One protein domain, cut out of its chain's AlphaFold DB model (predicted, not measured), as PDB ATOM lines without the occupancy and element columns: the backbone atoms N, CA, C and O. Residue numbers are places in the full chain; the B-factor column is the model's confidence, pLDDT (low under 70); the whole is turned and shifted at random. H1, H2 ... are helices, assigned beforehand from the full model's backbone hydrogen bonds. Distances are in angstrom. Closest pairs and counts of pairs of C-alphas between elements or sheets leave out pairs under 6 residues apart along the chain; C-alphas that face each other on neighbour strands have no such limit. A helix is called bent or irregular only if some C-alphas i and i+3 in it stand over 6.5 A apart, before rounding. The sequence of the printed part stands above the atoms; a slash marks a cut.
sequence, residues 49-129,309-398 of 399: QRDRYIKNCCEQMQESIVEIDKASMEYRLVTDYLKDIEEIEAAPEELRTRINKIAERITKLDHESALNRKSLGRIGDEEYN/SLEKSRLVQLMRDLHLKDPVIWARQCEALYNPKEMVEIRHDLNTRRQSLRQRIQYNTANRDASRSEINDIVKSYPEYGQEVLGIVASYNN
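AT A GLANCE: This is residues 49 to 129 and 309 to 398 of the 399 residues of an uncharacterized protein of Lachnospiraceae bacterium KH1T2 (UniProt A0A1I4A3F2). What shape do these atoms make? Two long helices, H1 and H7, run side by side in opposite directions as the long leg of an L, and H8 folds back from the end of H7 onto the first part of H1. At the other end H2 turns off as the short leg, with H4 and H6 packed on its first part and H5 packed on H4, while residues 110 to 129 stick out free. What is it made of, and how large is it? The 171 printed residues hold eight named helices, H1 to H8 in order, and no named strand, so the class is all helix; the whole is extended, with a radius of gyration of the C-alphas of 26.4 A and spans of 81 by 52 by 25 A.

IN THESE COORDINATES: What comes before the cut? H1, residues 49 to 90, begins at C-alpha 49 (106.175, 109.680, 191.434) and is 60.1 A long. H2, residues 93 to 118, is 37.6 A long, and H3 is residues 125 to 129. What comes after it? H4 is residues 309 to 321, 18.6 A long, H5 residues 327 to 330 and H6 residues 334 to 338. H7, residues 340 to 381, is 60.4 A long, and H8, residues 383 to 397, is 20.9 A long and ends at C-alpha 397 (113.429, 118.415, 173.595); H8 is irregular, with C-alphas 384 and 387 7.5 A apart.

HOW THE PARTS SIT: How does the hub, H7, stand to H1 and H8? H1, H7 and H8 form an up and down bundle, each running against the one before it. H7 touches H1 at a shallow tilt of 25 degrees, opposite ways, the closest C-alphas being those of Met 61 and Arg 368, 4.7 A apart. H7 and H8 form a helical hairpin at a tilt of 35.2 degrees, only just steep, with the C-alphas of Val 379 and Gly 386 closest at 4.8 A. What touches H2? Residues 99 to 106 of H2 touch H4, closest at Ile 102 and Glu 311, whose C-alphas are 6.5 A apart, and residues 99 to 107 touch H6, closest at Asn 100 and Tyr 338, 4.6 A between C-alphas. Are the backbones helical throughout? Every O i to N i+4 pair is within hydrogen-bond range in H1, H2, H3, H4 and H7, against 9 of 11 in H8 and 0 of 1 in H6, where 1 of 2 O i to N i+3 pairs is; H5 is too short for an O i to N i+4 pair.

THE WHOLE: Where is the cut? Residues 130 to 308 are not printed, and C-alphas 129 and 309 are 27.6 A apart. Where is confidence low? Residue 386 and residues 396 to 398 are under 70, against a mean pLDDT of 86.3 for the printed part.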
ATOM      1  N   GLN A  49     107.502 109.456 192.015       76.94
ATOM      2  CA  GLN A  49     106.175 109.680 191.434       76.94
ATOM      3  C   GLN A  49     106.142 110.938 190.561       76.94
ATOM      4  O   GLN A  49     105.584 110.903 189.465       76.94
ATOM      5  N   ARG A  50     106.796 112.019 191.005       76.62
ATOM      6  CA  ARG A  50     106.942 113.260 190.234       76.62
ATOM      7  C   ARG A  50     107.680 113.027 188.916       76.62
ATOM      8  O   ARG A  50     107.174 113.419 187.867       76.62
ATOM      9  N   ASP A  51     108.833 112.363 188.957       78.06
ATOM     10  CA  ASP A  51     109.649 112.127 187.763       78.06
ATOM     11  C   ASP A  51     108.926 111.215 186.760       78.06
ATOM     12  O   ASP A  51     108.977 111.467 185.558       78.06
ATOM     13  N   ARG A  52     108.207 110.185 187.233       81.44
ATOM     14  CA  ARG A  52     107.378 109.323 186.369       81.44
ATOM     15  C   ARG A  52     106.224 110.085 185.723       81.44
ATOM     16  O   ARG A  52     105.978 109.892 184.538       81.44
ATOM     17  N   TYR A  53     105.544 110.947 186.475       81.81
ATOM     18  CA  TYR A  53     104.443 111.745 185.942       81.81
ATOM     19  C   TYR A  53     104.924 112.736 184.878       81.81
ATOM     20  O   TYR A  53     104.366 112.784 183.788       81.81
ATOM     21  N   ILE A  54     106.016 113.460 185.145       81.25
ATOM     22  CA  ILE A  54     106.592 114.415 184.187       81.25
ATOM     23  C   ILE A  54     107.084 113.702 182.926       81.25
ATOM     24  O   ILE A  54     106.865 114.215 181.831       81.25
ATOM     25  N   LYS A  55     107.715 112.526 183.058       84.06
ATOM     26  CA  LYS A  55     108.118 111.708 181.904       84.06
ATOM     27  C   LYS A  55     106.919 111.283 181.063       84.06
ATOM     28  O   LYS A  55     106.957 111.494 179.862       84.06
ATOM     29  N   ASN A  56     105.840 110.809 181.688       84.69
ATOM     30  CA  ASN A  56     104.609 110.451 180.981       84.69
ATOM     31  C   ASN A  56     104.005 111.670 180.251       84.69
ATOM     32  O   ASN A  56     103.711 111.589 179.066       84.69
ATOM     33  N   CYS A  57     103.930 112.844 180.892       83.25
ATOM     34  CA  CYS A  57     103.485 114.070 180.215       83.25
ATOM     35  C   CYS A  57     104.403 114.470 179.040       83.25
ATOM     36  O   CYS A  57     103.920 114.985 178.033       83.25
ATOM     37  N   CYS A  58     105.720 114.256 179.148       83.50
ATOM     38  CA  CYS A  58     106.664 114.517 178.053       83.50
ATOM     39  C   CYS A  58     106.507 113.506 176.906       83.50
ATOM     40  O   CYS A  58     106.522 113.909 175.746       83.50
ATOM     41  N   GLU A  59     106.305 112.225 177.220       85.81
ATOM     42  CA  GLU A  59     106.050 111.148 176.255       85.81
ATOM     43  C   GLU A  59     104.732 111.378 175.512       85.81
ATOM     44  O   GLU A  59     104.728 111.415 174.284       85.81
ATOM     45  N   GLN A  60     103.645 111.676 176.231       85.25
ATOM     46  CA  GLN A  60     102.353 112.041 175.641       85.25
ATOM     47  C   GLN A  60     102.463 113.278 174.748       85.25
ATOM     48  O   GLN A  60     101.845 113.338 173.682       85.25
ATOM     49  N   MET A  61     103.258 114.273 175.155       84.50
ATOM     50  CA  MET A  61     103.506 115.469 174.352       84.50
ATOM     51  C   MET A  61     104.268 115.130 173.065       84.50
ATOM     52  O   MET A  61     103.875 115.597 171.997       84.50
ATOM     53  N   GLN A  62     105.324 114.317 173.147       87.50
ATOM     54  CA  GLN A  62     106.127 113.905 171.995       87.50
ATOM     55  C   GLN A  62     105.325 113.033 171.023       87.50
ATOM     56  O   GLN A  62     105.330 113.291 169.820       87.50
ATOM     57  N   GLU A  63     104.583 112.053 171.534       88.81
ATOM     58  CA  GLU A  63     103.701 111.197 170.739       88.81
ATOM     59  C   GLU A  63     102.624 112.026 170.032       88.81
ATOM     60  O   GLU A  63     102.433 111.906 168.821       88.81
ATOM     61  N   SER A  64     102.004 112.965 170.757       88.38
ATOM     62  CA  SER A  64     101.023 113.886 170.180       88.38
ATOM     63  C   SER A  64     101.633 114.759 169.077       88.38
ATOM     64  O   SER A  64     100.966 115.012 168.079       88.38
ATOM     65  N   ILE A  65     102.884 115.218 169.212       88.25
ATOM     66  CA  ILE A  65     103.581 116.001 168.171       88.25
ATOM     67  C   ILE A  65     103.806 115.155 166.914       88.25
ATOM     68  O   ILE A  65     103.457 115.592 165.819       88.25
ATOM     69  N   VAL A  66     104.321 113.934 167.068       91.50
ATOM     70  CA  VAL A  66     104.553 113.017 165.943       91.50
ATOM     71  C   VAL A  66     103.242 112.689 165.222       91.50
ATOM     72  O   VAL A  66     103.187 112.705 163.991       91.50
ATOM     73  N   GLU A  67     102.166 112.427 165.965       91.00
ATOM     74  CA  GLU A  67     100.850 112.161 165.379       91.00
ATOM     75  C   GLU A  67     100.235 113.399 164.714       91.00
ATOM     76  O   GLU A  67      99.609 113.271 163.658       91.00
ATOM     77  N   ILE A  68     100.448 114.604 165.256       90.88
ATOM     78  CA  ILE A  68     100.067 115.860 164.591       90.88
ATOM     79  C   ILE A  68     100.798 116.002 163.255       90.88
ATOM     80  O   ILE A  68     100.151 116.332 162.261       90.88
ATOM     81  N   ASP A  69     102.106 115.748 163.203       92.44
ATOM     82  CA  ASP A  69     102.898 115.894 161.978       92.44
ATOM     83  C   ASP A  69     102.462 114.890 160.905       92.44
ATOM     84  O   ASP A  69     102.201 115.281 159.760       92.44
ATOM     85  N   LYS A  70     102.283 113.613 161.274       93.56
ATOM     86  CA  LYS A  70     101.747 112.586 160.364       93.56
ATOM     87  C   LYS A  70     100.355 112.962 159.854       93.56
ATOM     88  O   LYS A  70     100.123 112.982 158.643       93.56
ATOM     89  N   ALA A  71      99.435 113.306 160.758       92.44
ATOM     90  CA  ALA A  71      98.066 113.652 160.392       92.44
ATOM     91  C   ALA A  71      98.001 114.936 159.549       92.44
ATOM     92  O   ALA A  71      97.174 115.029 158.644       92.44
ATOM     93  N   SER A  72      98.890 115.902 159.789       91.69
ATOM     94  CA  SER A  72      98.997 117.138 159.002       91.69
ATOM     95  C   SER A  72      99.524 116.876 157.593       91.69
ATOM     96  O   SER A  72      99.034 117.475 156.631       91.69
ATOM     97  N   MET A  73     100.486 115.962 157.443       93.62
ATOM     98  CA  MET A  73     100.988 115.543 156.135       93.62
ATOM     99  C   MET A  73      99.894 114.847 155.318       93.62
ATOM    100  O   MET A  73      99.639 115.245 154.180       93.62
ATOM    101  N   GLU A  74      99.185 113.878 155.905       92.38
ATOM    102  CA  GLU A  74      98.037 113.234 155.253       92.38
ATOM    103  C   GLU A  74      96.921 114.233 154.930       92.38
ATOM    104  O   GLU A  74      96.343 114.192 153.844       92.38
ATOM    105  N   TYR A  75      96.635 115.165 155.843       92.88
ATOM    106  CA  TYR A  75      95.623 116.199 155.636       92.88
ATOM    107  C   TYR A  75      95.953 117.069 154.421       92.88
ATOM    108  O   TYR A  75      95.064 117.388 153.624       92.88
ATOM    109  N   ARG A  76      97.229 117.434 154.255       91.94
ATOM    110  CA  ARG A  76      97.703 118.187 153.093       91.94
ATOM    111  C   ARG A  76      97.502 117.394 151.802       91.94
ATOM    112  O   ARG A  76      96.958 117.957 150.862       91.94
ATOM    113  N   LEU A  77      97.852 116.105 151.780       90.88
ATOM    114  CA  LEU A  77      97.648 115.241 150.607       90.88
ATOM    115  C   LEU A  77      96.165 115.123 150.228       90.88
ATOM    116  O   LEU A  77      95.800 115.323 149.076       90.88
ATOM    117  N   VAL A  78      95.285 114.874 151.201       91.31
ATOM    118  CA  VAL A  78      93.833 114.782 150.959       91.31
ATOM    119  C   VAL A  78      93.262 116.114 150.461       91.31
ATOM    120  O   VAL A  78      92.399 116.133 149.585       91.31
ATOM    121  N   THR A  79      93.742 117.236 151.000       91.31
ATOM    122  CA  THR A  79      93.338 118.575 150.541       91.31
ATOM    123  C   THR A  79      93.805 118.836 149.112       91.31
ATOM    124  O   THR A  79      93.054 119.397 148.319       91.31
ATOM    125  N   ASP A  80      95.010 118.391 148.778       90.62
ATOM    126  CA  ASP A  80      95.583 118.511 147.444       90.62
ATOM    127  C   ASP A  80      94.798 117.666 146.426       90.62
ATOM    128  O   ASP A  80      94.482 118.169 145.353       90.62
ATOM    129  N   TYR A  81      94.340 116.463 146.793       89.50
ATOM    130  CA  TYR A  81      93.467 115.648 145.933       89.50
ATOM    131  C   TYR A  81      92.075 116.249 145.740       89.50
ATOM    132  O   TYR A  81      91.527 116.196 144.642       89.50
ATOM    133  N   LEU A  82      91.484 116.830 146.789       90.19
ATOM    134  CA  LEU A  82      90.211 117.544 146.660       90.19
ATOM    135  C   LEU A  82      90.351 118.758 145.738       90.19
ATOM    136  O   LEU A  82      89.462 119.008 144.929       90.19
ATOM    137  N   LYS A  83      91.481 119.469 145.821       90.06
ATOM    138  CA  LYS A  83      91.785 120.555 144.894       90.06
ATOM    139  C   LYS A  83      91.926 120.035 143.462       90.06
ATOM    140  O   LYS A  83      91.358 120.629 142.557       90.06
ATOM    141  N   ASP A  84      92.609 118.911 143.256       89.81
ATOM    142  CA  ASP A  84      92.730 118.308 141.926       89.81
ATOM    143  C   ASP A  84      91.350 117.950 141.329       89.81
ATOM    144  O   ASP A  84      91.137 118.155 140.135       89.81
ATOM    145  N   ILE A  85      90.384 117.493 142.142       89.38
ATOM    146  CA  ILE A  85      88.988 117.280 141.701       89.38
ATOM    147  C   ILE A  85      88.359 118.585 141.214       89.38
ATOM    148  O   ILE A  85      87.740 118.605 140.152       89.38
ATOM    149  N   GLU A  86      88.508 119.667 141.977       88.75
ATOM    150  CA  GLU A  86      87.958 120.978 141.619       88.75
ATOM    151  C   GLU A  86      88.556 121.502 140.303       88.75
ATOM    152  O   GLU A  86      87.813 121.967 139.441       88.75
ATOM    153  N   GLU A  87      89.871 121.358 140.104       88.88
ATOM    154  CA  GLU A  87      90.559 121.761 138.867       88.88
ATOM    155  C   GLU A  87      90.108 120.914 137.657       88.88
ATOM    156  O   GLU A  87      89.892 121.446 136.567       88.88
ATOM    157  N   ILE A  88      89.892 119.602 137.838       86.88
ATOM    158  CA  ILE A  88      89.341 118.721 136.788       86.88
ATOM    159  C   ILE A  88      87.898 119.116 136.442       86.88
ATOM    160  O   ILE A  88      87.514 119.104 135.270       86.88
ATOM    161  N   GLU A  89      87.078 119.467 137.437       85.56
ATOM    162  CA  GLU A  89      85.694 119.887 137.207       85.56
ATOM    163  C   GLU A  89      85.588 121.260 136.542       85.56
ATOM    164  O   GLU A  89      84.687 121.457 135.721       85.56
ATOM    165  N   ALA A  90      86.512 122.168 136.864       88.44
ATOM    166  CA  ALA A  90      86.616 123.507 136.289       88.44
ATOM    167  C   ALA A  90      87.264 123.531 134.890       88.44
ATOM    168  O   ALA A  90      87.257 124.573 134.229       88.44
ATOM    169  N   ALA A  91      87.817 122.407 134.423       87.06
ATOM    170  CA  ALA A  91      88.477 122.322 133.127       87.06
ATOM    171  C   ALA A  91      87.514 122.604 131.948       87.06
ATOM    172  O   ALA A  91      86.336 122.230 131.998       87.06
ATOM    173  N   PRO A  92      88.009 123.192 130.836       90.19
ATOM    174  CA  PRO A  92      87.226 123.397 129.619       90.19
ATOM    175  C   PRO A  92      86.579 122.106 129.106       90.19
ATOM    176  O   PRO A  92      87.200 121.041 129.119       90.19
ATOM    177  N   GLU A  93      85.364 122.209 128.566       86.19
ATOM    178  CA  GLU A  93      84.580 121.054 128.102       86.19
ATOM    179  C   GLU A  93      85.317 120.225 127.026       86.19
ATOM    180  O   GLU A  93      85.270 118.993 127.024       86.19
ATOM    181  N   GLU A  94      86.111 120.873 126.168       87.50
ATOM    182  CA  GLU A  94      86.968 120.196 125.184       87.50
ATOM    183  C   GLU A  94      88.066 119.330 125.824       87.50
ATOM    184  O   GLU A  94      88.355 118.230 125.348       87.50
ATOM    185  N   LEU A  95      88.687 119.802 126.907       86.50
ATOM    186  CA  LEU A  95      89.705 119.041 127.634       86.50
ATOM    187  C   LEU A  95      89.062 117.934 128.463       86.50
ATOM    188  O   LEU A  95      89.538 116.798 128.449       86.50
ATOM    189  N   ARG A  96      87.927 118.226 129.101       86.94
ATOM    190  CA  ARG A  96      87.161 117.258 129.885       86.94
ATOM    191  C   ARG A  96      86.676 116.089 129.031       86.94
ATOM    192  O   ARG A  96      86.852 114.933 129.400       86.94
ATOM    193  N   THR A  97      86.157 116.355 127.833       88.62
ATOM    194  CA  THR A  97      85.757 115.289 126.897       88.62
ATOM    195  C   THR A  97      86.941 114.439 126.424       88.62
ATOM    196  O   THR A  97      86.782 113.230 126.249       88.62
ATOM    197  N   ARG A  98      88.137 115.020 126.246       89.62
ATOM    198  CA  ARG A  98      89.364 114.258 125.936       89.62
ATOM    199  C   ARG A  98      89.791 113.365 127.100       89.62
ATOM    200  O   ARG A  98      90.070 112.191 126.870       89.62
ATOM    201  N   ILE A  99      89.799 113.900 128.322       89.56
ATOM    202  CA  ILE A  99      90.121 113.151 129.544       89.56
ATOM    203  C   ILE A  99      89.159 111.976 129.708       89.56
ATOM    204  O   ILE A  99      89.613 110.846 129.857       89.56
ATOM    205  N   ASN A 100      87.852 112.210 129.570       90.62
ATOM    206  CA  ASN A 100      86.836 111.166 129.703       90.62
ATOM    207  C   ASN A 100      87.021 110.052 128.667       90.62
ATOM    208  O   ASN A 100      86.963 108.881 129.022       90.62
ATOM    209  N   LYS A 101      87.303 110.397 127.404       92.06
ATOM    210  CA  LYS A 101      87.552 109.406 126.342       92.06
ATOM    211  C   LYS A 101      88.787 108.551 126.617       92.06
ATOM    212  O   LYS A 101      88.756 107.344 126.395       92.06
ATOM    213  N   ILE A 102      89.878 109.164 127.079       91.75
ATOM    214  CA  ILE A 102      91.109 108.437 127.420       91.75
ATOM    215  C   ILE A 102      90.869 107.549 128.645       91.75
ATOM    216  O   ILE A 102      91.254 106.384 128.639       91.75
ATOM    217  N   ALA A 103      90.183 108.068 129.662       91.38
ATOM    218  CA  ALA A 103      89.844 107.330 130.870       91.38
ATOM    219  C   ALA A 103      88.948 106.116 130.575       91.38
ATOM    220  O   ALA A 103      89.254 105.015 131.025       91.38
ATOM    221  N   GLU A 104      87.909 106.289 129.753       92.75
ATOM    222  CA  GLU A 104      87.026 105.209 129.298       92.75
ATOM    223  C   GLU A 104      87.789 104.155 128.481       92.75
ATOM    224  O   GLU A 104      87.562 102.954 128.624       92.75
ATOM    225  N   ARG A 105      88.732 104.579 127.629       92.50
ATOM    226  CA  ARG A 105      89.587 103.648 126.882       92.50
ATOM    227  C   ARG A 105      90.488 102.842 127.818       92.50
ATOM    228  O   ARG A 105      90.617 101.637 127.627       92.50
ATOM    229  N   ILE A 106      91.083 103.477 128.828       92.56
ATOM    230  CA  ILE A 106      91.927 102.794 129.816       92.56
ATOM    231  C   ILE A 106      91.111 101.763 130.599       92.56
ATOM    232  O   ILE A 106      91.568 100.630 130.717       92.56
ATOM    233  N   THR A 107      89.919 102.109 131.098       91.69
ATOM    234  CA  THR A 107      89.092 101.156 131.860       91.69
ATOM    235  C   THR A 107      88.625  99.986 130.999       91.69
ATOM    236  O   THR A 107      88.679  98.842 131.452       91.69
ATOM    237  N   LYS A 108      88.247 100.235 129.739       91.94
ATOM    238  CA  LYS A 108      87.919  99.176 128.771       91.94
ATOM    239  C   LYS A 108      89.099  98.237 128.525       91.94
ATOM    240  O   LYS A 108      88.941  97.028 128.669       91.94
ATOM    241  N   LEU A 109      90.281  98.779 128.221       90.75
ATOM    242  CA  LEU A 109      91.491  97.983 127.985       90.75
ATOM    243  C   LEU A 109      91.905  97.175 129.220       90.75
ATOM    244  O   LEU A 109      92.316  96.025 129.086       90.75
ATOM    245  N   ASP A 110      91.795  97.752 130.417       89.56
ATOM    246  CA  ASP A 110      92.139  97.071 131.668       89.56
ATOM    247  C   ASP A 110      91.158  95.923 131.958       89.56
ATOM    248  O   ASP A 110      91.571  94.812 132.299       89.56
ATOM    249  N   HIS A 111      89.861  96.140 131.714       90.19
ATOM    250  CA  HIS A 111      88.838  95.102 131.834       90.19
ATOM    251  C   HIS A 111      89.035  93.970 130.814       90.19
ATOM    252  O   HIS A 111      89.035  92.795 131.184       90.19
ATOM    253  N   GLU A 112      89.254  94.301 129.540       88.81
ATOM    254  CA  GLU A 112      89.517  93.317 128.484       88.81
ATOM    255  C   GLU A 112      90.810  92.534 128.746       88.81
ATOM    256  O   GLU A 112      90.843  91.312 128.583       88.81
ATOM    257  N   SER A 113      91.872  93.206 129.201       88.25
ATOM    258  CA  SER A 113      93.124  92.560 129.601       88.25
ATOM    259  C   SER A 113      92.898  91.605 130.776       88.25
ATOM    260  O   SER A 113      93.344  90.460 130.730       88.25
ATOM    261  N   ALA A 114      92.127  92.009 131.792       87.69
ATOM    262  CA  ALA A 114      91.795  91.161 132.935       87.69
ATOM    263  C   ALA A 114      90.968  89.922 132.548       87.69
ATOM    264  O   ALA A 114      91.216  88.834 133.073       87.69
ATOM    265  N   LEU A 115      90.012  90.057 131.622       87.25
ATOM    266  CA  LEU A 115      89.238  88.927 131.096       87.25
ATOM    267  C   LEU A 115      90.132  87.937 130.339       87.25
ATOM    268  O   LEU A 115      90.091  86.742 130.625       87.25
ATOM    269  N   ASN A 116      90.984  88.429 129.437       84.56
ATOM    270  CA  ASN A 116      91.926  87.588 128.694       84.56
ATOM    271  C   ASN A 116      93.022  87.000 129.593       84.56
ATOM    272  O   ASN A 116      93.563  85.938 129.315       84.56
ATOM    273  N   ARG A 117      93.342  87.637 130.719       86.12
ATOM    274  CA  ARG A 117      94.285  87.067 131.685       86.12
ATOM    275  C   ARG A 117      93.732  85.814 132.357       86.12
ATOM    276  O   ARG A 117      94.508  84.931 132.695       86.12
ATOM    277  N   LYS A 118      92.408  85.714 132.521       81.94
ATOM    278  CA  LYS A 118      91.750  84.510 133.059       81.94
ATOM    279  C   LYS A 118      91.769  83.333 132.084       81.94
ATOM    280  O   LYS A 118      91.601  82.204 132.532       81.94
ATOM    281  N   SER A 119      91.936  83.574 130.782       75.94
ATOM    282  CA  SER A 119      92.082  82.497 129.797       75.94
ATOM    283  C   SER A 119      93.520  81.984 129.671       75.94
ATOM    284  O   SER A 119      93.721  80.945 129.046       75.94
ATOM    285  N   LEU A 120      94.504  82.656 130.282       79.44
ATOM    286  CA  LEU A 120      95.884  82.169 130.375       79.44
ATOM    287  C   LEU A 120      96.016  81.021 131.386       79.44
ATOM    288  O   LEU A 120      95.284  80.963 132.372       79.44
ATOM    289  N   GLY A 121      97.007  80.148 131.171       77.00
ATOM    290  CA  GLY A 121      97.325  79.045 132.086       77.00
ATOM    291  C   GLY A 121      96.495  77.783 131.859       77.00
ATOM    292  O   GLY A 121      96.410  76.935 132.745       77.00
ATOM    293  N   ARG A 122      95.865  77.658 130.683       79.44
ATOM    294  CA  ARG A 122      95.189  76.423 130.261       79.44
ATOM    295  C   ARG A 122      96.181  75.358 129.794       79.44
ATOM    296  O   ARG A 122      95.843  74.182 129.860       79.44
ATOM    297  N   ILE A 123      97.363  75.769 129.337       84.31
ATOM    298  CA  ILE A 123      98.456  74.895 128.904       84.31
ATOM    299  C   ILE A 123      99.676  75.130 129.798       84.31
ATOM    300  O   ILE A 123      99.938  76.261 130.217       84.31
ATOM    301  N   GLY A 124     100.426  74.068 130.103       86.50
ATOM    302  CA  GLY A 124     101.694  74.193 130.821       86.50
ATOM    303  C   GLY A 124     102.767  74.884 129.972       86.50
ATOM    304  O   GLY A 124     102.821  74.714 128.757       86.50
ATOM    305  N   ASP A 125     103.684  75.633 130.588       86.75
ATOM    306  CA  ASP A 125     104.719  76.358 129.832       86.75
ATOM    307  C   ASP A 125     105.599  75.436 128.965       86.75
ATOM    308  O   ASP A 125     106.040  75.826 127.882       86.75
ATOM    309  N   GLU A 126     105.840  74.196 129.399       87.75
ATOM    310  CA  GLU A 126     106.581  73.195 128.620       87.75
ATOM    311  C   GLU A 126     105.836  72.790 127.339       87.75
ATOM    312  O   GLU A 126     106.416  72.809 126.250       87.75
ATOM    313  N   GLU A 127     104.542  72.493 127.457       87.06
ATOM    314  CA  GLU A 127     103.653  72.120 126.351       87.06
ATOM    315  C   GLU A 127     103.490  73.282 125.359       87.06
ATOM    316  O   GLU A 127     103.578  73.092 124.144       87.06
ATOM    317  N   TYR A 128     103.342  74.509 125.871       90.38
ATOM    318  CA  TYR A 128     103.279  75.717 125.050       90.38
ATOM    319  C   TYR A 128     104.556  75.888 124.222       90.38
ATOM    320  O   TYR A 128     104.501  76.125 123.015       90.38
ATOM    321  N   ASN A 129     105.721  75.733 124.858       90.81
ATOM    322  CA  ASN A 129     107.011  75.855 124.185       90.81
ATOM    323  C   ASN A 129     107.237  74.743 123.153       90.81
ATOM    324  O   ASN A 129     107.855  74.989 122.115       90.81
ATOM    325  N   SER A 309      99.784 101.474 128.585       91.75
ATOM    326  CA  SER A 309     100.933 102.301 128.982       91.75
ATOM    327  C   SER A 309     100.967 103.644 128.239       91.75
ATOM    328  O   SER A 309     101.175 104.694 128.859       91.75
ATOM    329  N   LEU A 310     100.703 103.632 126.928       93.38
ATOM    330  CA  LEU A 310     100.635 104.842 126.106       93.38
ATOM    331  C   LEU A 310      99.475 105.749 126.528       93.38
ATOM    332  O   LEU A 310      99.678 106.948 126.712       93.38
ATOM    333  N   GLU A 311      98.280 105.195 126.725       92.19
ATOM    334  CA  GLU A 311      97.101 105.968 127.128       92.19
ATOM    335  C   GLU A 311      97.230 106.518 128.554       92.19
ATOM    336  O   GLU A 311      96.935 107.691 128.780       92.19
ATOM    337  N   LYS A 312      97.777 105.746 129.508       90.94
ATOM    338  CA  LYS A 312      98.095 106.263 130.852       90.94
ATOM    339  C   LYS A 312      99.101 107.410 130.792       90.94
ATOM    340  O   LYS A 312      98.932 108.409 131.486       90.94
ATOM    341  N   SER A 313     100.121 107.305 129.940       91.75
ATOM    342  CA  SER A 313     101.111 108.376 129.760       91.75
ATOM    343  C   SER A 313     100.485 109.639 129.161       91.75
ATOM    344  O   SER A 313     100.771 110.739 129.632       91.75
ATOM    345  N   ARG A 314      99.588 109.494 128.174       91.19
ATOM    346  CA  ARG A 314      98.820 110.611 127.593       91.19
ATOM    347  C   ARG A 314      97.909 111.278 128.619       91.19
ATOM    348  O   ARG A 314      97.854 112.503 128.670       91.19
ATOM    349  N   LEU A 315      97.233 110.488 129.452       91.50
ATOM    350  CA  LEU A 315      96.379 111.003 130.520       91.50
ATOM    351  C   LEU A 315      97.187 111.837 131.523       91.50
ATOM    352  O   LEU A 315      96.815 112.967 131.827       91.50
ATOM    353  N   VAL A 316      98.334 111.316 131.973       90.75
ATOM    354  CA  VAL A 316      99.232 112.026 132.896       90.75
ATOM    355  C   VAL A 316      99.769 113.319 132.276       90.75
ATOM    356  O   VAL A 316      99.906 114.312 132.986       90.75
ATOM    357  N   GLN A 317     100.065 113.338 130.973       89.44
ATOM    358  CA  GLN A 317     100.487 114.558 130.276       89.44
ATOM    359  C   GLN A 317      99.388 115.627 130.290       89.44
ATOM    360  O   GLN A 317      99.647 116.734 130.750       89.44
ATOM    361  N   LEU A 318      98.153 115.277 129.913       88.25
ATOM    362  CA  LEU A 318      97.018 116.213 129.954       88.25
ATOM    363  C   LEU A 318      96.759 116.762 131.362       88.25
ATOM    364  O   LEU A 318      96.402 117.923 131.534       88.25
ATOM    365  N   MET A 319      96.951 115.934 132.384       87.50
ATOM    366  CA  MET A 319      96.780 116.338 133.778       87.50
ATOM    367  C   MET A 319      97.902 117.246 134.287       87.50
ATOM    368  O   MET A 319      97.658 118.117 135.118       87.50
ATOM    369  N   ARG A 320      99.129 117.087 133.777       87.06
ATOM    370  CA  ARG A 320     100.219 118.038 134.041       87.06
ATOM    371  C   ARG A 320      99.950 119.392 133.397       87.06
ATOM    372  O   ARG A 320     100.260 120.406 134.017       87.06
ATOM    373  N   ASP A 321      99.345 119.406 132.210       85.62
ATOM    374  CA  ASP A 321      98.942 120.644 131.532       85.62
ATOM    375  C   ASP A 321      97.846 121.394 132.315       85.62
ATOM    376  O   ASP A 321      97.784 122.619 132.274       85.62
ATOM    377  N   LEU A 322      97.027 120.671 133.089       83.75
ATOM    378  CA  LEU A 322      96.053 121.227 134.039       83.75
ATOM    379  C   LEU A 322      96.661 121.622 135.397       83.75
ATOM    380  O   LEU A 322      95.932 122.020 136.299       83.75
ATOM    381  N   HIS A 323      97.984 121.516 135.563       83.31
ATOM    382  CA  HIS A 323      98.696 121.831 136.805       83.31
ATOM    383  C   HIS A 323      98.194 121.072 138.050       83.31
ATOM    384  O   HIS A 323      98.314 121.576 139.170       83.31
ATOM    385  N   LEU A 324      97.686 119.846 137.870       85.25
ATOM    386  CA  LEU A 324      97.313 118.978 138.991       85.25
ATOM    387  C   LEU A 324      98.537 118.648 139.849       85.25
ATOM    388  O   LEU A 324      99.646 118.468 139.330       85.25
ATOM    389  N   LYS A 325      98.330 118.537 141.163       81.31
ATOM    390  CA  LYS A 325      99.410 118.244 142.108       81.31
ATOM    391  C   LYS A 325      99.899 116.806 141.984       81.31
ATOM    392  O   LYS A 325     101.111 116.608 141.940       81.31
ATOM    393  N   ASP A 326      98.987 115.837 141.845       82.06
ATOM    394  CA  ASP A 326      99.330 114.415 141.698       82.06
ATOM    395  C   ASP A 326      98.610 113.734 140.509       82.06
ATOM    396  O   ASP A 326      97.678 112.940 140.672       82.06
ATOM    397  N   PRO A 327      99.089 113.945 139.266       83.44
ATOM    398  CA  PRO A 327      98.446 113.418 138.056       83.44
ATOM    399  C   PRO A 327      98.494 111.881 137.937       83.44
ATOM    400  O   PRO A 327      97.737 111.283 137.176       83.44
ATOM    401  N   VAL A 328      99.382 111.204 138.673       85.06
ATOM    402  CA  VAL A 328      99.565 109.740 138.588       85.06
ATOM    403  C   VAL A 328      98.416 108.973 139.253       85.06
ATOM    404  O   VAL A 328      98.101 107.852 138.850       85.06
ATOM    405  N   ILE A 329      97.775 109.562 140.261       85.56
ATOM    406  CA  ILE A 329      96.714 108.909 141.043       85.56
ATOM    407  C   ILE A 329      95.463 108.730 140.193       85.56
ATOM    408  O   ILE A 329      94.863 107.654 140.169       85.56
ATOM    409  N   TRP A 330      95.150 109.741 139.394       85.88
ATOM    410  CA  TRP A 330      94.037 109.731 138.458       85.88
ATOM    411  C   TRP A 330      94.175 108.680 137.350       85.88
ATOM    412  O   TRP A 330      93.170 108.174 136.865       85.88
ATOM    413  N   ALA A 331      95.399 108.258 137.010       84.81
ATOM    414  CA  ALA A 331      95.627 107.141 136.088       84.81
ATOM    415  C   ALA A 331      95.307 105.756 136.692       84.81
ATOM    416  O   ALA A 331      95.265 104.760 135.965       84.81
ATOM    417  N   ARG A 332      95.118 105.670 138.019       85.19
ATOM    418  CA  ARG A 332      94.580 104.484 138.711       85.19
ATOM    419  C   ARG A 332      93.069 104.582 138.912       85.19
ATOM    420  O   ARG A 332      92.398 103.562 138.885       85.19
ATOM    421  N   GLN A 333      92.549 105.796 139.080       86.00
ATOM    422  CA  GLN A 333      91.131 106.087 139.314       86.00
ATOM    423  C   GLN A 333      90.437 106.606 138.043       86.00
ATOM    424  O   GLN A 333      89.693 107.583 138.077       86.00
ATOM    425  N   CYS A 334      90.677 105.954 136.900       87.00
ATOM    426  CA  CYS A 334      90.107 106.377 135.617       87.00
ATOM    427  C   CYS A 334      88.569 106.334 135.602       87.00
ATOM    428  O   CYS A 334      87.945 107.112 134.885       87.00
ATOM    429  N   GLU A 335      87.952 105.456 136.397       87.88
ATOM    430  CA  GLU A 335      86.493 105.311 136.450       87.88
ATOM    431  C   GLU A 335      85.791 106.590 136.923       87.88
ATOM    432  O   GLU A 335      84.798 107.017 136.334       87.88
ATOM    433  N   ALA A 336      86.386 107.277 137.899       88.31
ATOM    434  CA  ALA A 336      85.869 108.534 138.421       88.31
ATOM    435  C   ALA A 336      85.917 109.682 137.408       88.31
ATOM    436  O   ALA A 336      85.109 110.600 137.486       88.31
ATOM    437  N   LEU A 337      86.827 109.643 136.434       87.75
ATOM    438  CA  LEU A 337      86.974 110.733 135.469       87.75
ATOM    439  C   LEU A 337      85.780 110.814 134.510       87.75
ATOM    440  O   LEU A 337      85.317 111.912 134.209       87.75
ATOM    441  N   TYR A 338      85.248 109.672 134.057       88.12
ATOM    442  CA  TYR A 338      84.101 109.650 133.142       88.12
ATOM    443  C   TYR A 338      82.758 109.411 133.845       88.12
ATOM    444  O   TYR A 338      81.729 109.842 133.320       88.12
ATOM    445  N   ASN A 339      82.740 108.741 135.005       89.94
ATOM    446  CA  ASN A 339      81.520 108.478 135.762       89.94
ATOM    447  C   ASN A 339      81.348 109.508 136.897       89.94
ATOM    448  O   ASN A 339      82.065 109.452 137.898       89.94
ATOM    449  N   PRO A 340      80.365 110.426 136.804       86.44
ATOM    450  CA  PRO A 340      80.168 111.455 137.822       86.44
ATOM    451  C   PRO A 340      79.774 110.877 139.187       86.44
ATOM    452  O   PRO A 340      80.053 111.504 140.204       86.44
ATOM    453  N   LYS A 341      79.150 109.692 139.232       91.00
ATOM    454  CA  LYS A 341      78.773 109.045 140.493       91.00
ATOM    455  C   LYS A 341      80.013 108.633 141.293       91.00
ATOM    456  O   LYS A 341      80.129 109.008 142.454       91.00
ATOM    457  N   GLU A 342      80.957 107.960 140.642       89.88
ATOM    458  CA  GLU A 342      82.237 107.550 141.239       89.88
ATOM    459  C   GLU A 342      83.047 108.769 141.712       89.88
ATOM    460  O   GLU A 342      83.607 108.769 142.804       89.88
ATOM    461  N   MET A 343      83.036 109.870 140.949       88.94
ATOM    462  CA  MET A 343      83.686 111.119 141.372       88.94
ATOM    463  C   MET A 343      83.077 111.711 142.655       88.94
ATOM    464  O   MET A 343      83.787 112.301 143.474       88.94
ATOM    465  N   VAL A 344      81.759 111.592 142.837       91.44
ATOM    466  CA  VAL A 344      81.076 112.044 144.059       91.44
ATOM    467  C   VAL A 344      81.425 111.144 145.242       91.44
ATOM    468  O   VAL A 344      81.670 111.666 146.329       91.44
ATOM    469  N   GLU A 345      81.504 109.830 145.035       91.88
ATOM    470  CA  GLU A 345      81.897 108.869 146.073       91.88
ATOM    471  C   GLU A 345      83.334 109.125 146.548       91.88
ATOM    472  O   GLU A 345      83.546 109.365 147.737       91.88
ATOM    473  N   ILE A 346      84.297 109.258 145.625       90.81
ATOM    474  CA  ILE A 346      85.690 109.600 145.970       90.81
ATOM    475  C   ILE A 346      85.763 110.925 146.739       90.81
ATOM    476  O   ILE A 346      86.485 111.046 147.730       90.81
ATOM    477  N   ARG A 347      84.999 111.939 146.324       91.31
ATOM    478  CA  ARG A 347      84.964 113.234 147.017       91.31
ATOM    479  C   ARG A 347      84.360 113.130 148.412       91.31
ATOM    480  O   ARG A 347      84.823 113.821 149.323       91.31
ATOM    481  N   HIS A 348      83.322 112.319 148.589       93.56
ATOM    482  CA  HIS A 348      82.721 112.081 149.895       93.56
ATOM    483  C   HIS A 348      83.716 111.386 150.830       93.56
ATOM    484  O   HIS A 348      83.944 111.877 151.936       93.56
ATOM    485  N   ASP A 349      84.394 110.341 150.353       92.81
ATOM    486  CA  ASP A 349      85.420 109.615 151.107       92.81
ATOM    487  C   ASP A 349      86.588 110.521 151.507       92.81
ATOM    488  O   ASP A 349      87.001 110.544 152.670       92.81
ATOM    489  N   LEU A 350      87.085 111.343 150.575       92.88
ATOM    490  CA  LEU A 350      88.139 112.319 150.855       92.88
ATOM    491  C   LEU A 350      87.684 113.378 151.867       92.88
ATOM    492  O   LEU A 350      88.453 113.743 152.756       92.88
ATOM    493  N   ASN A 351      86.440 113.856 151.791       92.25
ATOM    494  CA  ASN A 351      85.902 114.806 152.767       92.25
ATOM    495  C   ASN A 351      85.764 114.194 154.164       92.25
ATOM    496  O   ASN A 351      86.163 114.825 155.146       92.25
ATOM    497  N   THR A 352      85.255 112.967 154.258       94.88
ATOM    498  CA  THR A 352      85.144 112.226 155.519       94.88
ATOM    499  C   THR A 352      86.527 111.975 156.119       94.88
ATOM    500  O   THR A 352      86.756 112.269 157.295       94.88
ATOM    501  N   ARG A 353      87.498 111.546 155.299       92.62
ATOM    502  CA  ARG A 353      88.894 111.366 155.719       92.62
ATOM    503  C   ARG A 353      89.520 112.680 156.184       92.62
ATOM    504  O   ARG A 353      90.144 112.712 157.242       92.62
ATOM    505  N   ARG A 354      89.308 113.783 155.458       93.75
ATOM    506  CA  ARG A 354      89.787 115.125 155.840       93.75
ATOM    507  C   ARG A 354      89.211 115.575 157.182       93.75
ATOM    508  O   ARG A 354      89.939 116.130 158.004       93.75
ATOM    509  N   GLN A 355      87.924 115.321 157.421       93.81
ATOM    510  CA  GLN A 355      87.262 115.661 158.678       93.81
ATOM    511  C   GLN A 355      87.793 114.824 159.849       93.81
ATOM    512  O   GLN A 355      88.078 115.382 160.909       93.81
ATOM    513  N   SER A 356      87.995 113.519 159.652       93.50
ATOM    514  CA  SER A 356      88.616 112.642 160.654       93.50
ATOM    515  C   SER A 356      90.052 113.076 160.977       93.50
ATOM    516  O   SER A 356      90.410 113.213 162.146       93.50
ATOM    517  N   LEU A 357      90.861 113.402 159.960       93.19
ATOM    518  CA  LEU A 357      92.216 113.934 160.149       93.19
ATOM    519  C   LEU A 357      92.204 115.252 160.930       93.19
ATOM    520  O   LEU A 357      93.007 115.434 161.842       93.19
ATOM    521  N   ARG A 358      91.249 116.146 160.649       92.88
ATOM    522  CA  ARG A 358      91.072 117.387 161.416       92.88
ATOM    523  C   ARG A 358      90.744 117.112 162.884       92.88
ATOM    524  O   ARG A 358      91.309 117.771 163.751       92.88
ATOM    525  N   GLN A 359      89.862 116.154 163.164       92.81
ATOM    526  CA  GLN A 359      89.531 115.749 164.534       92.81
ATOM    527  C   GLN A 359      90.743 115.145 165.251       92.81
ATOM    528  O   GLN A 359      91.014 115.529 166.384       92.81
ATOM    529  N   ARG A 360      91.521 114.285 164.581       90.50
ATOM    530  CA  ARG A 360      92.775 113.730 165.120       90.50
ATOM    531  C   ARG A 360      93.791 114.823 165.441       90.50
ATOM    532  O   ARG A 360      94.386 114.798 166.513       90.50
ATOM    533  N   ILE A 361      93.968 115.804 164.555       91.06
ATOM    534  CA  ILE A 361      94.859 116.945 164.807       91.06
ATOM    535  C   ILE A 361      94.352 117.757 166.002       91.06
ATOM    536  O   ILE A 361      95.141 118.078 166.883       91.06
ATOM    537  N   GLN A 362      93.052 118.067 166.073       91.88
ATOM    538  CA  GLN A 362      92.470 118.817 167.193       91.88
ATOM    539  C   GLN A 362      92.623 118.082 168.526       91.88
ATOM    540  O   GLN A 362      93.024 118.700 169.509       91.88
ATOM    541  N   TYR A 363      92.353 116.778 168.545       91.31
ATOM    542  CA  TYR A 363      92.500 115.932 169.724       91.31
ATOM    543  C   TYR A 363      93.951 115.901 170.214       91.31
ATOM    544  O   TYR A 363      94.214 116.249 171.362       91.31
ATOM    545  N   ASN A 364      94.907 115.587 169.334       89.31
ATOM    546  CA  ASN A 364      96.323 115.536 169.706       89.31
ATOM    547  C   ASN A 364      96.882 116.922 170.062       89.31
ATOM    548  O   ASN A 364      97.719 117.043 170.951       89.31
ATOM    549  N   THR A 365      96.389 117.992 169.429       89.19
ATOM    550  CA  THR A 365      96.753 119.372 169.792       89.19
ATOM    551  C   THR A 365      96.264 119.706 171.199       89.19
ATOM    552  O   THR A 365      97.037 120.224 172.000       89.19
ATOM    553  N   ALA A 366      95.015 119.360 171.527       89.94
ATOM    554  CA  ALA A 366      94.469 119.540 172.867       89.94
ATOM    555  C   ALA A 366      95.226 118.699 173.906       89.94
ATOM    556  O   ALA A 366      95.527 119.207 174.982       89.94
ATOM    557  N   ASN A 367      95.594 117.456 173.575       88.25
ATOM    558  CA  ASN A 367      96.361 116.573 174.455       88.25
ATOM    559  C   ASN A 367      97.781 117.102 174.722       88.25
ATOM    560  O   ASN A 367      98.230 117.167 175.869       88.25
ATOM    561  N   ARG A 368      98.465 117.569 173.671       87.25
ATOM    562  CA  ARG A 368      99.765 118.244 173.765       87.25
ATOM    563  C   ARG A 368      99.681 119.496 174.638       87.25
ATOM    564  O   ARG A 368     100.532 119.701 175.502       87.25
ATOM    565  N   ASP A 369      98.673 120.340 174.421       86.69
ATOM    566  CA  ASP A 369      98.510 121.599 175.153       86.69
ATOM    567  C   ASP A 369      98.102 121.361 176.617       86.69
ATOM    568  O   ASP A 369      98.591 122.063 177.503       86.69
ATOM    569  N   ALA A 370      97.289 120.333 176.892       86.75
ATOM    570  CA  ALA A 370      96.964 119.877 178.241       86.75
ATOM    571  C   ALA A 370      98.219 119.381 178.977       86.75
ATOM    572  O   ALA A 370      98.545 119.914 180.038       86.75
ATOM    573  N   SER A 371      98.989 118.474 178.366       83.69
ATOM    574  CA  SER A 371     100.256 117.962 178.916       83.69
ATOM    575  C   SER A 371     101.253 119.094 179.192       83.69
ATOM    576  O   SER A 371     101.882 119.162 180.249       83.69
ATOM    577  N   ARG A 372     101.349 120.065 178.273       83.88
ATOM    578  CA  ARG A 372     102.184 121.261 178.439       83.88
ATOM    579  C   ARG A 372     101.693 122.165 179.572       83.88
ATOM    580  O   ARG A 372     102.514 122.730 180.299       83.88
ATOM    581  N   SER A 373     100.380 122.344 179.719       85.00
ATOM    582  CA  SER A 373      99.797 123.125 180.814       85.00
ATOM    583  C   SER A 373     100.041 122.459 182.164       85.00
ATOM    584  O   SER A 373     100.385 123.154 183.114       85.00
ATOM    585  N   GLU A 374      99.939 121.134 182.254       83.69
ATOM    586  CA  GLU A 374     100.207 120.387 183.487       83.69
ATOM    587  C   GLU A 374     101.663 120.523 183.940       83.69
ATOM    588  O   GLU A 374     101.918 120.825 185.108       83.69
ATOM    589  N   ILE A 375     102.620 120.403 183.014       81.75
ATOM    590  CA  ILE A 375     104.045 120.631 183.301       81.75
ATOM    591  C   ILE A 375     104.267 122.072 183.791       81.75
ATOM    592  O   ILE A 375     104.914 122.289 184.817       81.75
ATOM    593  N   ASN A 376     103.701 123.067 183.100       82.44
ATOM    594  CA  ASN A 376     103.825 124.476 183.489       82.44
ATOM    595  C   ASN A 376     103.180 124.776 184.849       82.44
ATOM    596  O   ASN A 376     103.719 125.562 185.630       82.44
ATOM    597  N   ASP A 377     102.035 124.166 185.141       83.94
ATOM    598  CA  ASP A 377     101.351 124.301 186.420       83.94
ATOM    599  C   ASP A 377     102.183 123.715 187.559       83.94
ATOM    600  O   ASP A 377     102.273 124.338 188.617       83.94
ATOM    601  N   ILE A 378     102.824 122.559 187.357       80.06
ATOM    602  CA  ILE A 378     103.725 121.946 188.346       80.06
ATOM    603  C   ILE A 378     104.917 122.864 188.622       80.06
ATOM    604  O   ILE A 378     105.231 123.125 189.783       80.06
ATOM    605  N   VAL A 379     105.531 123.422 187.574       79.56
ATOM    606  CA  VAL A 379     106.658 124.362 187.706       79.56
ATOM    607  C   VAL A 379     106.250 125.636 188.459       79.56
ATOM    608  O   VAL A 379     107.021 126.134 189.278       79.56
ATOM    609  N   LYS A 380     105.038 126.161 188.229       80.06
ATOM    610  CA  LYS A 380     104.523 127.363 188.915       80.06
ATOM    611  C   LYS A 380     104.105 127.109 190.363       80.06
ATOM    612  O   LYS A 380     104.337 127.959 191.217       80.06
ATOM    613  N   SER A 381     103.451 125.980 190.630       80.50
ATOM    614  CA  SER A 381     102.925 125.645 191.959       80.50
ATOM    615  C   SER A 381     103.999 125.133 192.919       80.50
ATOM    616  O   SER A 381     103.848 125.304 194.127       80.50
ATOM    617  N   TYR A 382     105.105 124.585 192.401       77.56
ATOM    618  CA  TYR A 382     106.231 124.105 193.204       77.56
ATOM    619  C   TYR A 382     107.584 124.583 192.645       77.56
ATOM    620  O   TYR A 382     108.322 123.798 192.038       77.56
ATOM    621  N   PRO A 383     107.962 125.854 192.892       72.69
ATOM    622  CA  PRO A 383     109.203 126.436 192.374       72.69
ATOM    623  C   PRO A 383     110.471 125.704 192.841       72.69
ATOM    624  O   PRO A 383     111.465 125.677 192.118       72.69
ATOM    625  N   GLU A 384     110.426 125.073 194.021       74.62
ATOM    626  CA  GLU A 384     111.533 124.309 194.622       74.62
ATOM    627  C   GLU A 384     111.983 123.116 193.762       74.62
ATOM    628  O   GLU A 384     113.162 122.771 193.762       74.62
ATOM    629  N   TYR A 385     111.073 122.515 192.986       73.31
ATOM    630  CA  TYR A 385     111.376 121.390 192.089       73.31
ATOM    631  C   TYR A 385     111.500 121.821 190.619       73.31
ATOM    632  O   TYR A 385     111.793 120.994 189.756       73.31
ATOM    633  N   GLY A 386     111.313 123.110 190.314       68.94
ATOM    634  CA  GLY A 386     111.244 123.628 188.945       68.94
ATOM    635  C   GLY A 386     112.502 123.365 188.113       68.94
ATOM    636  O   GLY A 386     112.385 123.039 186.935       68.94
ATOM    637  N   GLN A 387     113.698 123.434 188.710       71.56
ATOM    638  CA  GLN A 387     114.951 123.120 188.003       71.56
ATOM    639  C   GLN A 387     115.068 121.633 187.625       71.56
ATOM    640  O   GLN A 387     115.537 121.331 186.530       71.56
ATOM    641  N   GLU A 388     114.608 120.710 188.481       71.62
ATOM    642  CA  GLU A 388     114.601 119.269 188.174       71.62
ATOM    643  C   GLU A 388     113.590 118.951 187.058       71.62
ATOM    644  O   GLU A 388     113.922 118.247 186.105       71.62
ATOM    645  N   VAL A 389     112.384 119.534 187.125       73.31
ATOM    646  CA  VAL A 389     111.335 119.366 186.101       73.31
ATOM    647  C   VAL A 389     111.791 119.892 184.738       73.31
ATOM    648  O   VAL A 389     111.647 119.204 183.728       73.31
ATOM    649  N   LEU A 390     112.385 121.089 184.699       75.81
ATOM    650  CA  LEU A 390     112.913 121.672 183.463       75.81
ATOM    651  C   LEU A 390     114.088 120.862 182.895       75.81
ATOM    652  O   LEU A 390     114.217 120.772 181.676       75.81
ATOM    653  N   GLY A 391     114.905 120.239 183.751       75.38
ATOM    654  CA  GLY A 391     115.970 119.326 183.328       75.38
ATOM    655  C   GLY A 391     115.439 118.074 182.621       75.38
ATOM    656  O   GLY A 391     115.986 117.676 181.593       75.38
ATOM    657  N   ILE A 392     114.337 117.494 183.110       75.94
ATOM    658  CA  ILE A 392     113.678 116.346 182.462       75.94
ATOM    659  C   ILE A 392     113.075 116.765 181.115       75.94
ATOM    660  O   ILE A 392     113.342 116.125 180.102       75.94
ATOM    661  N   VAL A 393     112.343 117.880 181.060       74.38
ATOM    662  CA  VAL A 393     111.763 118.403 179.806       74.38
ATOM    663  C   VAL A 393     112.848 118.717 178.763       74.38
ATOM    664  O   VAL A 393     112.688 118.411 177.583       74.38
ATOM    665  N   ALA A 394     113.985 119.280 179.182       72.94
ATOM    666  CA  ALA A 394     115.112 119.565 178.292       72.94
ATOM    667  C   ALA A 394     115.752 118.295 177.702       72.94
ATOM    668  O   ALA A 394     116.294 118.350 176.600       72.94
ATOM    669  N   SER A 395     115.674 117.157 178.401       74.06
ATOM    670  CA  SER A 395     116.171 115.878 177.879       74.06
ATOM    671  C   SER A 395     115.302 115.314 176.746       74.06
ATOM    672  O   SER A 395     115.847 114.714 175.828       74.06
ATOM    673  N   TYR A 396     113.990 115.585 176.754       67.56
ATOM    674  CA  TYR A 396     113.055 115.173 175.695       67.56
ATOM    675  C   TYR A 396     112.995 116.152 174.507       67.56
ATOM    676  O   TYR A 396     112.637 115.742 173.414       67.56
ATOM    677  N   ASN A 397     113.366 117.427 174.687       60.56
ATOM    678  CA  ASN A 397     113.429 118.415 173.595       60.56
ATOM    679  C   ASN A 397     114.733 118.360 172.765       60.56
ATOM    680  O   ASN A 397     114.821 119.026 171.737       60.56
ATOM    681  N   ASN A 398     115.767 117.655 173.243       45.94
ATOM    682  CA  ASN A 398     117.080 117.524 172.585       45.94
ATOM    683  C   ASN A 398     117.220 116.233 171.748       45.94
ATOM    684  O   ASN A 398     118.334 115.871 171.361       45.94
TER     685      ASN A 398